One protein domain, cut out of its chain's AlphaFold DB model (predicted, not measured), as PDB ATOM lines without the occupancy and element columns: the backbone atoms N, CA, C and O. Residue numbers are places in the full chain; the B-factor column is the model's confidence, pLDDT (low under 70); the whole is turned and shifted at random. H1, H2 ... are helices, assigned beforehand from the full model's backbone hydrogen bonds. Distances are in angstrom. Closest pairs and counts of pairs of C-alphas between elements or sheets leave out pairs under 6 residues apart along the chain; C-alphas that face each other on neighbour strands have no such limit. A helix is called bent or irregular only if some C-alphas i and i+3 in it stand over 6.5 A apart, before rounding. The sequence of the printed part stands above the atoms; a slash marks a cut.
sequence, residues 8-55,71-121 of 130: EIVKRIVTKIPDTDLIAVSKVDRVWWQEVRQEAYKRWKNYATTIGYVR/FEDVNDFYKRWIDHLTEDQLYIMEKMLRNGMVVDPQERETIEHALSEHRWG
ATOM      1  N   GLU A   8     174.206 200.300 172.919       88.94
ATOM      2  CA  GLU A   8     175.197 201.381 172.997       88.94
ATOM      3  C   GLU A   8     175.061 202.399 171.860       88.94
ATOM      4  O   GLU A   8     175.304 203.593 172.060       88.94
ATOM      5  N   ILE A   9     174.680 201.944 170.662       88.44
ATOM      6  CA  ILE A   9     174.474 202.825 169.511       88.44
ATOM      7  C   ILE A   9     173.186 203.620 169.704       88.44
ATOM      8  O   ILE A   9     173.207 204.841 169.544       88.44
ATOM      9  N   VAL A  10     172.101 202.962 170.122       86.50
ATOM     10  CA  VAL A  10     170.822 203.624 170.427       86.50
ATOM     11  C   VAL A  10     171.020 204.705 171.488       86.50
ATOM     12  O   VAL A  10     170.644 205.852 171.263       86.50
ATOM     13  N   LYS A  11     171.720 204.398 172.583       86.88
ATOM     14  CA  LYS A  11     172.029 205.357 173.649       86.88
ATOM     15  C   LYS A  11     172.784 206.586 173.140       86.88
ATOM     16  O   LYS A  11     172.418 207.717 173.453       86.88
ATOM     17  N   ARG A  12     173.820 206.387 172.314       90.31
ATOM     18  CA  ARG A  12     174.583 207.493 171.705       90.31
ATOM     19  C   ARG A  12     173.726 208.348 170.778       90.31
ATOM     20  O   ARG A  12     173.925 209.559 170.736       90.31
ATOM     21  N   ILE A  13     172.797 207.743 170.045       90.44
ATOM     22  CA  ILE A  13     171.868 208.485 169.189       90.44
ATOM     23  C   ILE A  13     170.922 209.308 170.061       90.44
ATOM     24  O   ILE A  13     170.887 210.525 169.922       90.44
ATOM     25  N   VAL A  14     170.247 208.670 171.017       88.31
ATOM     26  CA  VAL A  14     169.294 209.300 171.942       88.31
ATOM     27  C   VAL A  14     169.908 210.513 172.654       88.31
ATOM     28  O   VAL A  14     169.291 211.574 172.686       88.31
ATOM     29  N   THR A  15     171.162 210.426 173.114       90.44
ATOM     30  CA  THR A  15     171.853 211.559 173.768       90.44
ATOM     31  C   THR A  15     172.057 212.786 172.877       90.44
ATOM     32  O   THR A  15     172.240 213.882 173.399       90.44
ATOM     33  N   LYS A  16     172.035 212.621 171.551       92.81
ATOM     34  CA  LYS A  16     172.246 213.698 170.572       92.81
ATOM     35  C   LYS A  16     170.946 214.259 169.999       92.81
ATOM     36  O   LYS A  16     170.995 215.272 169.308       92.81
ATOM     37  N   ILE A  17     169.812 213.605 170.246       88.50
ATOM     38  CA  ILE A  17     168.509 214.061 169.758       88.50
ATOM     39  C   ILE A  17     168.067 215.270 170.597       88.50
ATOM     40  O   ILE A  17     168.182 215.207 171.827       88.50
ATOM     41  N   PRO A  18     167.590 216.365 169.978       87.62
ATOM     42  CA  PRO A  18     167.073 217.519 170.709       87.62
ATOM     43  C   PRO A  18     165.802 217.173 171.492       87.62
ATOM     44  O   PRO A  18     165.102 216.206 171.194       87.62
ATOM     45  N   ASP A  19     165.503 217.978 172.505       81.38
ATOM     46  CA  ASP A  19     164.387 217.774 173.435       81.38
ATOM     47  C   ASP A  19     163.029 217.621 172.728       81.38
ATOM     48  O   ASP A  19     162.238 216.735 173.066       81.38
ATOM     49  N   THR A  20     162.806 218.417 171.680       83.19
ATOM     50  CA  THR A  20     161.590 218.427 170.854       83.19
ATOM     51  C   THR A  20     161.318 217.089 170.157       83.19
ATOM     52  O   THR A  20     160.165 216.652 170.065       83.19
ATOM     53  N   ASP A  21     162.381 216.406 169.725       87.06
ATOM     54  CA  ASP A  21     162.317 215.192 168.900       87.06
ATOM     55  C   ASP A  21     162.529 213.906 169.712       87.06
ATOM     56  O   ASP A  21     162.209 212.805 169.253       87.06
ATOM     57  N   LEU A  22     163.039 214.032 170.941       84.62
ATOM     58  CA  LEU A  22     163.441 212.921 171.805       84.62
ATOM     59  C   LEU A  22     162.316 211.902 172.026       84.62
ATOM     60  O   LEU A  22     162.539 210.695 172.019       84.62
ATOM     61  N   ILE A  23     161.085 212.374 172.187       84.06
ATOM     62  CA  ILE A  23     159.935 211.508 172.460       84.06
ATOM     63  C   ILE A  23     159.439 210.809 171.193       84.06
ATOM     64  O   ILE A  23     158.931 209.691 171.265       84.06
ATOM     65  N   ALA A  24     159.600 211.419 170.016       85.19
ATOM     66  CA  ALA A  24     159.128 210.827 168.766       85.19
ATOM     67  C   ALA A  24     159.814 209.479 168.490       85.19
ATOM     68  O   ALA A  24     159.166 208.527 168.046       85.19
ATOM     69  N   VAL A  25     161.097 209.364 168.843       86.00
ATOM     70  CA  VAL A  25     161.872 208.131 168.665       86.00
ATOM     71  C   VAL A  25     161.545 207.041 169.694       86.00
ATOM     72  O   VAL A  25     161.912 205.887 169.490       86.00
ATOM     73  N   SER A  26     160.773 207.333 170.751       81.69
ATOM     74  CA  SER A  26     160.362 206.323 171.742       81.69
ATOM     75  C   SER A  26     159.385 205.282 171.185       81.69
ATOM     76  O   SER A  26     159.060 204.316 171.872       81.69
ATOM     77  N   LYS A  27     158.856 205.503 169.975       82.62
ATOM     78  CA  LYS A  27     157.850 204.649 169.325       82.62
ATOM     79  C   LYS A  27     158.453 203.531 168.466       82.62
ATOM     80  O   LYS A  27     157.696 202.733 167.925       82.62
ATOM     81  N   VAL A  28     159.781 203.483 168.320       81.62
ATOM     82  CA  VAL A  28     160.472 202.538 167.424       81.62
ATOM     83  C   VAL A  28     160.389 201.104 167.952       81.62
ATOM     84  O   VAL A  28     159.877 200.222 167.271       81.62
ATOM     85  N   ASP A  29     160.873 200.865 169.171       83.69
ATOM     86  CA  ASP A  29     160.731 199.593 169.878       83.69
ATOM     87  C   ASP A  29     160.959 199.772 171.392       83.69
ATOM     88  O   ASP A  29     161.143 200.883 171.893       83.69
ATOM     89  N   ARG A  30     160.952 198.661 172.141       81.19
ATOM     90  CA  ARG A  30     161.155 198.661 173.596       81.19
ATOM     91  C   ARG A  30     162.534 199.182 174.023       81.19
ATOM     92  O   ARG A  30     162.622 199.793 175.086       81.19
ATOM     93  N   VAL A  31     163.587 198.937 173.239       82.56
ATOM     94  CA  VAL A  31     164.946 199.419 173.542       82.56
ATOM     95  C   VAL A  31     164.969 200.935 173.405       82.56
ATOM     96  O   VAL A  31     165.368 201.625 174.337       82.56
ATOM     97  N   TRP A  32     164.435 201.463 172.304       85.25
ATOM     98  CA  TRP A  32     164.298 202.904 172.107       85.25
ATOM     99  C   TRP A  32     163.434 203.561 173.181       85.25
ATOM    100  O   TRP A  32     163.818 204.594 173.719       85.25
ATOM    101  N   TRP A  33     162.307 202.952 173.555       83.06
ATOM    102  CA  TRP A  33     161.464 203.468 174.634       83.06
ATOM    103  C   TRP A  33     162.218 203.557 175.967       83.06
ATOM    104  O   TRP A  33     162.126 204.566 176.664       83.06
ATOM    105  N   GLN A  34     162.989 202.523 176.314       75.38
ATOM    106  CA  GLN A  34     163.754 202.483 177.558       75.38
ATOM    107  C   GLN A  34     164.896 203.510 177.567       75.38
ATOM    108  O   GLN A  34     165.046 204.229 178.554       75.38
ATOM    109  N   GLU A  35     165.659 203.622 176.478       83.06
ATOM    110  CA  GLU A  35     166.768 204.579 176.380       83.06
ATOM    111  C   GLU A  35     166.270 206.032 176.344       83.06
ATOM    112  O   GLU A  35     166.810 206.886 177.044       83.06
ATOM    113  N   VAL A  36     165.188 206.313 175.605       83.62
ATOM    114  CA  VAL A  36     164.540 207.637 175.593       83.62
ATOM    115  C   VAL A  36     164.046 208.010 176.980       83.62
ATOM    116  O   VAL A  36     164.273 209.129 177.430       83.62
ATOM    117  N   ARG A  37     163.408 207.071 177.684       82.94
ATOM    118  CA  ARG A  37     162.943 207.295 179.051       82.94
ATOM    119  C   ARG A  37     164.099 207.630 179.994       82.94
ATOM    120  O   ARG A  37     163.971 208.556 180.790       82.94
ATOM    121  N   GLN A  38     165.215 206.904 179.911       79.44
ATOM    122  CA  GLN A  38     166.396 207.179 180.734       79.44
ATOM    123  C   GLN A  38     167.002 208.552 180.434       79.44
ATOM    124  O   GLN A  38     167.329 209.291 181.363       79.44
ATOM    125  N   GLU A  39     167.135 208.911 179.158       86.19
ATOM    126  CA  GLU A  39     167.715 210.195 178.767       86.19
ATOM    127  C   GLU A  39     166.789 211.369 179.110       86.19
ATOM    128  O   GLU A  39     167.255 212.349 179.685       86.19
ATOM    129  N   ALA A  40     165.481 211.259 178.855       79.31
ATOM    130  CA  ALA A  40     164.502 212.286 179.220       79.31
ATOM    131  C   ALA A  40     164.516 212.552 180.733       79.31
ATOM    132  O   ALA A  40     164.569 213.695 181.179       79.31
ATOM    133  N   TYR A  41     164.579 211.483 181.525       77.69
ATOM    134  CA  TYR A  41     164.659 211.571 182.976       77.69
ATOM    135  C   TYR A  41     165.977 212.184 183.469       77.69
ATOM    136  O   TYR A  41     165.988 213.007 184.384       77.69
ATOM    137  N   LYS A  42     167.101 211.839 182.834       82.38
ATOM    138  CA  LYS A  42     168.403 212.459 183.106       82.38
ATOM    139  C   LYS A  42     168.401 213.956 182.779       82.38
ATOM    140  O   LYS A  42     168.916 214.738 183.575       82.38
ATOM    141  N   ARG A  43     167.824 214.364 181.643       81.19
ATOM    142  CA  ARG A  43     167.704 215.780 181.253       81.19
ATOM    143  C   ARG A  43     166.820 216.546 182.227       81.19
ATOM    144  O   ARG A  43     167.267 217.554 182.761       81.19
ATOM    145  N   TRP A  44     165.652 216.002 182.566       75.50
ATOM    146  CA  TRP A  44     164.774 216.561 183.595       75.50
ATOM    147  C   TRP A  44     165.497 216.755 184.937       75.50
ATOM    148  O   TRP A  44     165.454 217.843 185.508       75.50
ATOM    149  N   LYS A  45     166.255 215.753 185.407       71.81
ATOM    150  CA  LYS A  45     167.067 215.881 186.630       71.81
ATOM    151  C   LYS A  45     168.163 216.934 186.526       71.81
ATOM    152  O   LYS A  45     168.419 217.626 187.509       71.81
ATOM    153  N   ASN A  46     168.814 217.067 185.373       74.75
ATOM    154  CA  ASN A  46     169.804 218.119 185.158       74.75
ATOM    155  C   ASN A  46     169.154 219.504 185.205       74.75
ATOM    156  O   ASN A  46     169.676 220.372 185.894       74.75
ATOM    157  N   TYR A  47     167.990 219.688 184.577       67.25
ATOM    158  CA  TYR A  47     167.217 220.932 184.658       67.25
ATOM    159  C   TYR A  47     166.822 221.258 186.097       67.25
ATOM    160  O   TYR A  47     167.076 222.358 186.579       67.25
ATOM    161  N   ALA A  48     166.325 220.264 186.831       61.31
ATOM    162  CA  ALA A  48     166.031 220.400 188.249       61.31
ATOM    163  C   ALA A  48     167.293 220.773 189.063       61.31
ATOM    164  O   ALA A  48     167.254 221.667 189.903       61.31
ATOM    165  N   THR A  49     168.443 220.146 188.796       60.00
ATOM    166  CA  THR A  49     169.705 220.388 189.523       60.00
ATOM    167  C   THR A  49     170.307 221.763 189.237       60.00
ATOM    168  O   THR A  49     170.715 222.441 190.178       60.00
ATOM    169  N   THR A  50     170.353 222.192 187.973       54.94
ATOM    170  CA  THR A  50     170.873 223.507 187.551       54.94
ATOM    171  C   THR A  50     170.077 224.652 188.171       54.94
ATOM    172  O   THR A  50     170.657 225.678 188.514       54.94
ATOM    173  N   ILE A  51     168.777 224.451 188.381       51.94
ATOM    174  CA  ILE A  51     167.883 225.438 188.995       51.94
ATOM    175  C   ILE A  51     167.838 225.276 190.543       51.94
ATOM    176  O   ILE A  51     167.267 226.101 191.242       51.94
ATOM    177  N   GLY A  52     168.534 224.274 191.113       49.41
ATOM    178  CA  GLY A  52     168.824 224.119 192.553       49.41
ATOM    179  C   GLY A  52     168.027 223.034 193.307       49.41
ATOM    180  O   GLY A  52     168.283 222.789 194.487       49.41
ATOM    181  N   TYR A  53     167.107 222.337 192.639       48.62
ATOM    182  CA  TYR A  53     166.155 221.369 193.212       48.62
ATOM    183  C   TYR A  53     166.840 220.193 193.936       48.62
ATOM    184  O   TYR A  53     166.441 219.787 195.027       48.62
ATOM    185  N   VAL A  54     167.943 219.674 193.383       44.81
ATOM    186  CA  VAL A  54     168.680 218.539 193.977       44.81
ATOM    187  C   VAL A  54     169.495 218.945 195.206       44.81
ATOM    188  O   VAL A  54     169.748 218.110 196.069       44.81
ATOM    189  N   ARG A  55     169.864 220.224 195.364       41.50
ATOM    190  CA  ARG A  55     170.539 220.684 196.590       41.50
ATOM    191  C   ARG A  55     169.560 220.799 197.765       41.50
ATOM    192  O   ARG A  55     169.972 220.566 198.896       41.50
ATOM    193  N   PHE A  71     158.518 226.763 205.439       44.91
ATOM    194  CA  PHE A  71     157.656 226.344 204.326       44.91
ATOM    195  C   PHE A  71     157.594 227.415 203.217       44.91
ATOM    196  O   PHE A  71     157.506 227.085 202.037       44.91
ATOM    197  N   GLU A  72     157.715 228.692 203.594       51.53
ATOM    198  CA  GLU A  72     157.789 229.837 202.685       51.53
ATOM    199  C   GLU A  72     159.062 229.830 201.828       51.53
ATOM    200  O   GLU A  72     158.960 230.066 200.628       51.53
ATOM    201  N   ASP A  73     160.224 229.465 202.379       54.88
ATOM    202  CA  ASP A  73     161.484 229.361 201.624       54.88
ATOM    203  C   ASP A  73     161.448 228.223 200.594       54.88
ATOM    204  O   ASP A  73     161.941 228.367 199.473       54.88
ATOM    205  N   VAL A  74     160.828 227.089 200.947       51.59
ATOM    206  CA  VAL A  74     160.609 225.973 200.011       51.59
ATOM    207  C   VAL A  74     159.640 226.385 198.903       51.59
ATOM    208  O   VAL A  74     159.865 226.065 197.737       51.59
ATOM    209  N   ASN A  75     158.582 227.116 199.253       59.09
ATOM    210  CA  ASN A  75     157.565 227.570 198.314       59.09
ATOM    211  C   ASN A  75     158.087 228.665 197.364       59.09
ATOM    212  O   ASN A  75     157.815 228.605 196.167       59.09
ATOM    213  N   ASP A  76     158.873 229.630 197.852       63.78
ATOM    214  CA  ASP A  76     159.515 230.657 197.014       63.78
ATOM    215  C   ASP A  76     160.548 230.027 196.073       63.78
ATOM    216  O   ASP A  76     160.605 230.350 194.885       63.78
ATOM    217  N   PHE A  77     161.315 229.052 196.570       62.09
ATOM    218  CA  PHE A  77     162.232 228.270 195.748       62.09
ATOM    219  C   PHE A  77     161.498 227.509 194.637       62.09
ATOM    220  O   PHE A  77     161.937 227.501 193.488       62.09
ATOM    221  N   TYR A  78     160.360 226.899 194.966       61.34
ATOM    222  CA  TYR A  78     159.546 226.147 194.021       61.34
ATOM    223  C   TYR A  78     158.894 227.045 192.954       61.34
ATOM    224  O   TYR A  78     158.924 226.706 191.772       61.34
ATOM    225  N   LYS A  79     158.394 228.227 193.336       65.94
ATOM    226  CA  LYS A  79     157.877 229.237 192.395       65.94
ATOM    227  C   LYS A  79     158.958 229.725 191.439       65.94
ATOM    228  O   LYS A  79     158.790 229.623 190.229       65.94
ATOM    229  N   ARG A  80     160.122 230.124 191.969       66.12
ATOM    230  CA  ARG A  80     161.276 230.505 191.140       66.12
ATOM    231  C   ARG A  80     161.689 229.377 190.208       66.12
ATOM    232  O   ARG A  80     162.056 229.642 189.071       66.12
ATOM    233  N   TRP A  81     161.648 228.131 190.670       66.19
ATOM    234  CA  TRP A  81     161.973 226.981 189.837       66.19
ATOM    235  C   TRP A  81     161.025 226.858 188.637       66.19
ATOM    236  O   TRP A  81     161.511 226.721 187.517       66.19
ATOM    237  N   ILE A  82     159.711 226.976 188.854       66.94
ATOM    238  CA  ILE A  82     158.701 226.961 187.785       66.94
ATOM    239  C   ILE A  82     158.891 228.136 186.821       66.94
ATOM    240  O   ILE A  82     158.877 227.925 185.610       66.94
ATOM    241  N   ASP A  83     159.150 229.338 187.338       69.75
ATOM    242  CA  ASP A  83     159.326 230.551 186.530       69.75
ATOM    243  C   ASP A  83     160.558 230.497 185.605       69.75
ATOM    244  O   ASP A  83     160.627 231.220 184.612       69.75
ATOM    245  N   HIS A  84     161.546 229.648 185.916       70.19
ATOM    246  CA  HIS A  84     162.758 229.463 185.107       70.19
ATOM    247  C   HIS A  84     162.676 228.263 184.149       70.19
ATOM    248  O   HIS A  84     163.645 228.001 183.427       70.19
ATOM    249  N   LEU A  85     161.561 227.522 184.131       71.00
ATOM    250  CA  LEU A  85     161.371 226.442 183.168       71.00
ATOM    251  C   LEU A  85     161.141 227.017 181.769       71.00
ATOM    252  O   LEU A  85     160.271 227.851 181.542       71.00
ATOM    253  N   THR A  86     161.924 226.535 180.809       76.75
ATOM    254  CA  THR A  86     161.754 226.891 179.392       76.75
ATOM    255  C   THR A  86     160.653 226.051 178.736       76.75
ATOM    256  O   THR A  86     160.336 224.952 179.200       76.75
ATOM    257  N   GLU A  87     160.103 226.527 177.615       78.06
ATOM    258  CA  GLU A  87     159.073 225.804 176.851       78.06
ATOM    259  C   GLU A  87     159.509 224.379 176.465       78.06
ATOM    260  O   GLU A  87     158.721 223.441 176.583       78.06
ATOM    261  N   ASP A  88     160.780 224.186 176.097       74.88
ATOM    262  CA  ASP A  88     161.335 222.872 175.745       74.88
ATOM    263  C   ASP A  88     161.376 221.908 176.947       74.88
ATOM    264  O   ASP A  88     161.093 220.710 176.821       74.88
ATOM    265  N   GLN A  89     161.669 222.425 178.144       74.81
ATOM    266  CA  GLN A  89     161.683 221.636 179.382       74.81
ATOM    267  C   GLN A  89     160.269 221.211 179.782       74.81
ATOM    268  O   GLN A  89     160.034 220.046 180.117       74.81
ATOM    269  N   LEU A  90     159.313 222.137 179.679       81.06
ATOM    270  CA  LEU A  90     157.895 221.871 179.916       81.06
ATOM    271  C   LEU A  90     157.338 220.883 178.895       81.06
ATOM    272  O   LEU A  90     156.573 219.984 179.253       81.06
ATOM    273  N   TYR A  91     157.766 220.987 177.637       82.12
ATOM    274  CA  TYR A  91     157.408 220.042 176.588       82.12
ATOM    275  C   TYR A  91     157.853 218.620 176.946       82.12
ATOM    276  O   TYR A  91     157.032 217.698 176.911       82.12
ATOM    277  N   ILE A  92     159.110 218.424 177.361       81.62
ATOM    278  CA  ILE A  92     159.589 217.106 177.809       81.62
ATOM    279  C   ILE A  92     158.757 216.590 178.979       81.62
ATOM    280  O   ILE A  92     158.303 215.446 178.938       81.62
ATOM    281  N   MET A  93     158.540 217.416 180.003       83.38
ATOM    282  CA  MET A  93     157.781 217.039 181.198       83.38
ATOM    283  C   MET A  93     156.355 216.595 180.841       83.38
ATOM    284  O   MET A  93     155.910 215.523 181.262       83.38
ATOM    285  N   GLU A  94     155.668 217.347 179.975       85.44
ATOM    286  CA  GLU A  94     154.335 216.996 179.482       85.44
ATOM    287  C   GLU A  94     154.343 215.659 178.736       85.44
ATOM    288  O   GLU A  94     153.477 214.802 178.948       85.44
ATOM    289  N   LYS A  95     155.320 215.453 177.851       85.38
ATOM    290  CA  LYS A  95     155.405 214.216 177.076       85.38
ATOM    291  C   LYS A  95     155.786 213.015 177.930       85.38
ATOM    292  O   LYS A  95     155.262 211.931 177.681       85.38
ATOM    293  N   MET A  96     156.642 213.176 178.935       83.12
ATOM    294  CA  MET A  96     156.967 212.107 179.878       83.12
ATOM    295  C   MET A  96     155.724 211.669 180.658       83.12
ATOM    296  O   MET A  96     155.472 210.467 180.782       83.12
ATOM    297  N   LEU A  97     154.917 212.630 181.117       85.31
ATOM    298  CA  LEU A  97     153.680 212.364 181.845       85.31
ATOM    299  C   LEU A  97     152.647 211.647 180.962       85.31
ATOM    300  O   LEU A  97     152.159 210.574 181.315       85.31
ATOM    301  N   ARG A  98     152.362 212.190 179.770       85.31
ATOM    302  CA  ARG A  98     151.360 211.629 178.842       85.31
ATOM    303  C   ARG A  98     151.711 210.228 178.335       85.31
ATOM    304  O   ARG A  98     150.808 209.452 178.044       85.31
ATOM    305  N   ASN A  99     153.001 209.906 178.219       84.38
ATOM    306  CA  ASN A  99     153.463 208.598 177.748       84.38
ATOM    307  C   ASN A  99     153.732 207.594 178.886       84.38
ATOM    308  O   ASN A  99     154.306 206.535 178.628       84.38
ATOM    309  N   GLY A 100     153.362 207.908 180.134       82.50
ATOM    310  CA  GLY A 100     153.547 207.004 181.276       82.50
ATOM    311  C   GLY A 100     155.017 206.708 181.595       82.50
ATOM    312  O   GLY A 100     155.352 205.624 182.071       82.50
ATOM    313  N   MET A 101     155.919 207.647 181.294       83.25
ATOM    314  CA  MET A 101     157.362 207.499 181.529       83.25
ATOM    315  C   MET A 101     157.770 207.865 182.965       83.25
ATOM    316  O   MET A 101     158.879 207.533 183.393       83.25
ATOM    317  N   VAL A 102     156.877 208.503 183.721       78.44
ATOM    318  CA  VAL A 102     157.050 208.836 185.141       78.44
ATOM    319  C   VAL A 102     156.321 207.780 185.968       78.44
ATOM    320  O   VAL A 102     155.113 207.613 185.827       78.44
ATOM    321  N   VAL A 103     157.066 207.015 186.768       75.00
ATOM    322  CA  VAL A 103     156.509 205.916 187.586       75.00
ATOM    323  C   VAL A 103     156.431 206.294 189.057       75.00
ATOM    324  O   VAL A 103     155.546 205.803 189.751       75.00
ATOM    325  N   ASP A 104     157.328 207.157 189.527       75.31
ATOM    326  CA  ASP A 104     157.302 207.612 190.905       75.31
ATOM    327  C   ASP A 104     156.139 208.602 191.130       75.31
ATOM    328  O   ASP A 104     156.003 209.566 190.365       75.31
ATOM    329  N   PRO A 105     155.279 208.378 192.143       70.38
ATOM    330  CA  PRO A 105     154.150 209.261 192.426       70.38
ATOM    331  C   PRO A 105     154.554 210.699 192.778       70.38
ATOM    332  O   PRO A 105     153.866 211.627 192.362       70.38
ATOM    333  N   GLN A 106     155.667 210.896 193.490       64.25
ATOM    334  CA  GLN A 106     156.137 212.217 193.914       64.25
ATOM    335  C   GLN A 106     156.709 213.007 192.727       64.25
ATOM    336  O   GLN A 106     156.465 214.206 192.579       64.25
ATOM    337  N   GLU A 107     157.438 212.341 191.829       70.19
ATOM    338  CA  GLU A 107     157.918 212.947 190.579       70.19
ATOM    339  C   GLU A 107     156.770 213.312 189.646       70.19
ATOM    340  O   GLU A 107     156.796 214.352 188.984       70.19
ATOM    341  N   ARG A 108     155.747 212.456 189.609       74.06
ATOM    342  CA  ARG A 108     154.538 212.690 188.833       74.06
ATOM    343  C   ARG A 108     153.796 213.927 189.328       74.06
ATOM    344  O   ARG A 108     153.498 214.790 188.511       74.06
ATOM    345  N   GLU A 109     153.566 214.029 190.632       71.62
ATOM    346  CA  GLU A 109     152.937 215.192 191.263       71.62
ATOM    347  C   GLU A 109     153.743 216.475 191.007       71.62
ATOM    348  O   GLU A 109     153.182 217.496 190.620       71.62
ATOM    349  N   THR A 110     155.075 216.402 191.105       71.56
ATOM    350  CA  THR A 110     155.971 217.533 190.809       71.56
ATOM    351  C   THR A 110     155.814 218.025 189.365       71.56
ATOM    352  O   THR A 110     155.757 219.230 189.118       71.56
ATOM    353  N   ILE A 111     155.760 217.102 188.399       75.44
ATOM    354  CA  ILE A 111     155.590 217.423 186.976       75.44
ATOM    355  C   ILE A 111     154.178 217.951 186.695       75.44
ATOM    356  O   ILE A 111     154.029 218.933 185.970       75.44
ATOM    357  N   GLU A 112     153.147 217.322 187.261       78.81
ATOM    358  CA  GLU A 112     151.750 217.749 187.124       78.81
ATOM    359  C   GLU A 112     151.547 219.170 187.668       78.81
ATOM    360  O   GLU A 112     150.948 220.003 186.985       78.81
ATOM    361  N   HIS A 113     152.118 219.475 188.833       73.25
ATOM    362  CA  HIS A 113     152.057 220.801 189.437       73.25
ATOM    363  C   HIS A 113     152.798 221.852 188.595       73.25
ATOM    364  O   HIS A 113     152.236 222.908 188.310       73.25
ATOM    365  N   ALA A 114     154.016 221.569 188.123       72.44
ATOM    366  CA  ALA A 114     154.767 222.497 187.269       72.44
ATOM    367  C   ALA A 114     154.040 222.818 185.950       72.44
ATOM    368  O   ALA A 114     153.993 223.967 185.515       72.44
ATOM    369  N   LEU A 115     153.430 221.804 185.323       76.12
ATOM    370  CA  LEU A 115     152.642 221.978 184.100       76.12
ATOM    371  C   LEU A 115     151.329 222.730 184.348       76.12
ATOM    372  O   LEU A 115     150.862 223.432 183.453       76.12
ATOM    373  N   SER A 116     150.722 222.561 185.527       73.94
ATOM    374  CA  SER A 116     149.530 223.307 185.930       73.94
ATOM    375  C   SER A 116     149.859 224.791 186.089       73.94
ATOM    376  O   SER A 116     149.289 225.607 185.374       73.94
ATOM    377  N   GLU A 117     150.833 225.140 186.930       70.00
ATOM    378  CA  GLU A 117     151.224 226.537 187.184       70.00
ATOM    379  C   GLU A 117     151.617 227.283 185.901       70.00
ATOM    380  O   GLU A 117     151.170 228.406 185.676       70.00
ATOM    381  N   HIS A 118     152.366 226.640 184.997       67.12
ATOM    382  CA  HIS A 118     152.732 227.269 183.725       67.12
ATOM    383  C   HIS A 118     151.529 227.478 182.788       67.12
ATOM    384  O   HIS A 118     151.465 228.472 182.065       67.12
ATOM    385  N   ARG A 119     150.545 226.566 182.775       63.56
ATOM    386  CA  ARG A 119     149.310 226.749 181.983       63.56
ATOM    387  C   ARG A 119     148.439 227.891 182.507       63.56
ATOM    388  O   ARG A 119     147.667 228.441 181.729       63.56
ATOM    389  N   TRP A 120     148.572 228.233 183.787       52.88
ATOM    390  CA  TRP A 120     147.810 229.285 184.458       52.88
ATOM    391  C   TRP A 120     148.559 230.614 184.591       52.88
ATOM    392  O   TRP A 120     148.037 231.512 185.242       52.88
ATOM    393  N   GLY A 121     149.737 230.766 183.961       48.03
ATOM    394  CA  GLY A 121     150.407 232.054 183.747       48.03
ATOM    395  C   GLY A 121     150.278 233.039 184.915       48.03
ATOM    396  O   GLY A 121     149.740 234.124 184.733       48.03
TER     397      GLY A 121
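Overview. This is residues 8 to 55 and 71 to 121 of the 130 residues of the protein "F-box domain-containing protein" of Rhizophagus irregularis (strain DAOM 181602 / DAOM 197198 / MUCL 43194) (UniProt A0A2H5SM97). One long helix, H4, runs through an elongated cluster of helices: the short helices H1, H2 and H3 pack on its first half, and H6 crosses it at a steep angle. H7 crosses H6 in turn without reaching H4, and H5, whose last residues meet H7, makes the end of the long axis opposite H1. The printed part has 99 residues with seven named helices, H1 to H7 in chain order, and no named strand; the class is all helix. The whole is compact, with a radius of gyration of the C-alphas of 14.1 A, and spans 45 by 23 by 23 A.

Arrangement. The hub is H4, residues 30 to 50, which touches four other helices. H1, residues 8 to 14, touches residues 31 to 39 of H4 at a steep tilt of 57 degrees, the same way; the closest C-alphas, of Lys 11 and Glu 35, are 6.0 A apart. H3, residues 24 to 27, touches H4, with the C-alphas of Ser 26 and Trp 33 closest at 4.2 A. H2, residues 19 to 22, only just touches H4, with 3 pairs of C-alphas within 8 A, the closest those of Leu 22 and Val 36 at 6.6 A. H6, residues 87 to 98, touches H4 at a steep tilt of 46 degrees, opposite ways, closest at the C-alphas of Ala 40 and Ile 92, 7.0 A. H6 also touches H2, where the C-alphas of Asp 19 and Asp 88 are closest at 6.4 A. H7, residues 105 to 119, touches H6 at a steep tilt of 48 degrees, opposite ways, closest at the C-alphas of Met 93 and Ile 111, 6.2 A. H7 and H4 are apart. H5, residues 71 to 83, touches H7 with residues 82 to 83 alone, at a steep tilt of 61 degrees; the C-alphas of Ile 82 and Ala 114 are closest at 6.0 A. In H1, H4, H5, H6 and H7 every O i to N i+4 pair is within hydrogen-bond range; H2 and H3 are too short for such a pair, and in each the one O i to N i+3 pair is not within range.

Along the chain. H4 is 30.1 A from first to last C-alpha, from (161.155, 198.661, 173.596) at Arg 30 to Thr 50. H7 is 20.9 A long, ending at C-alpha 119 at (149.310, 226.749, 181.983). H5 is 18.4 A and H6 16.3 A long. H1, 9.9 A, begins at C-alpha 8 at (175.197, 201.381, 172.997). H2 is 5.2 A and H3 6.3 A long.

Size, cuts and confidence. The two C-alphas farthest apart, of Ile 9 and Glu 72, are 45.9 A apart. Residues 56 to 70 are not printed, and C-alphas 55 and 71 are 16.1 A apart across this cut, in the link from H4 to H5. Of the links that are printed whole, that from H6 to H7 is short and the others are tight. The mean pLDDT of the printed part is 74.6; residues 47 to 55, 71 to 83, 106 and 118 to 121 are under 70.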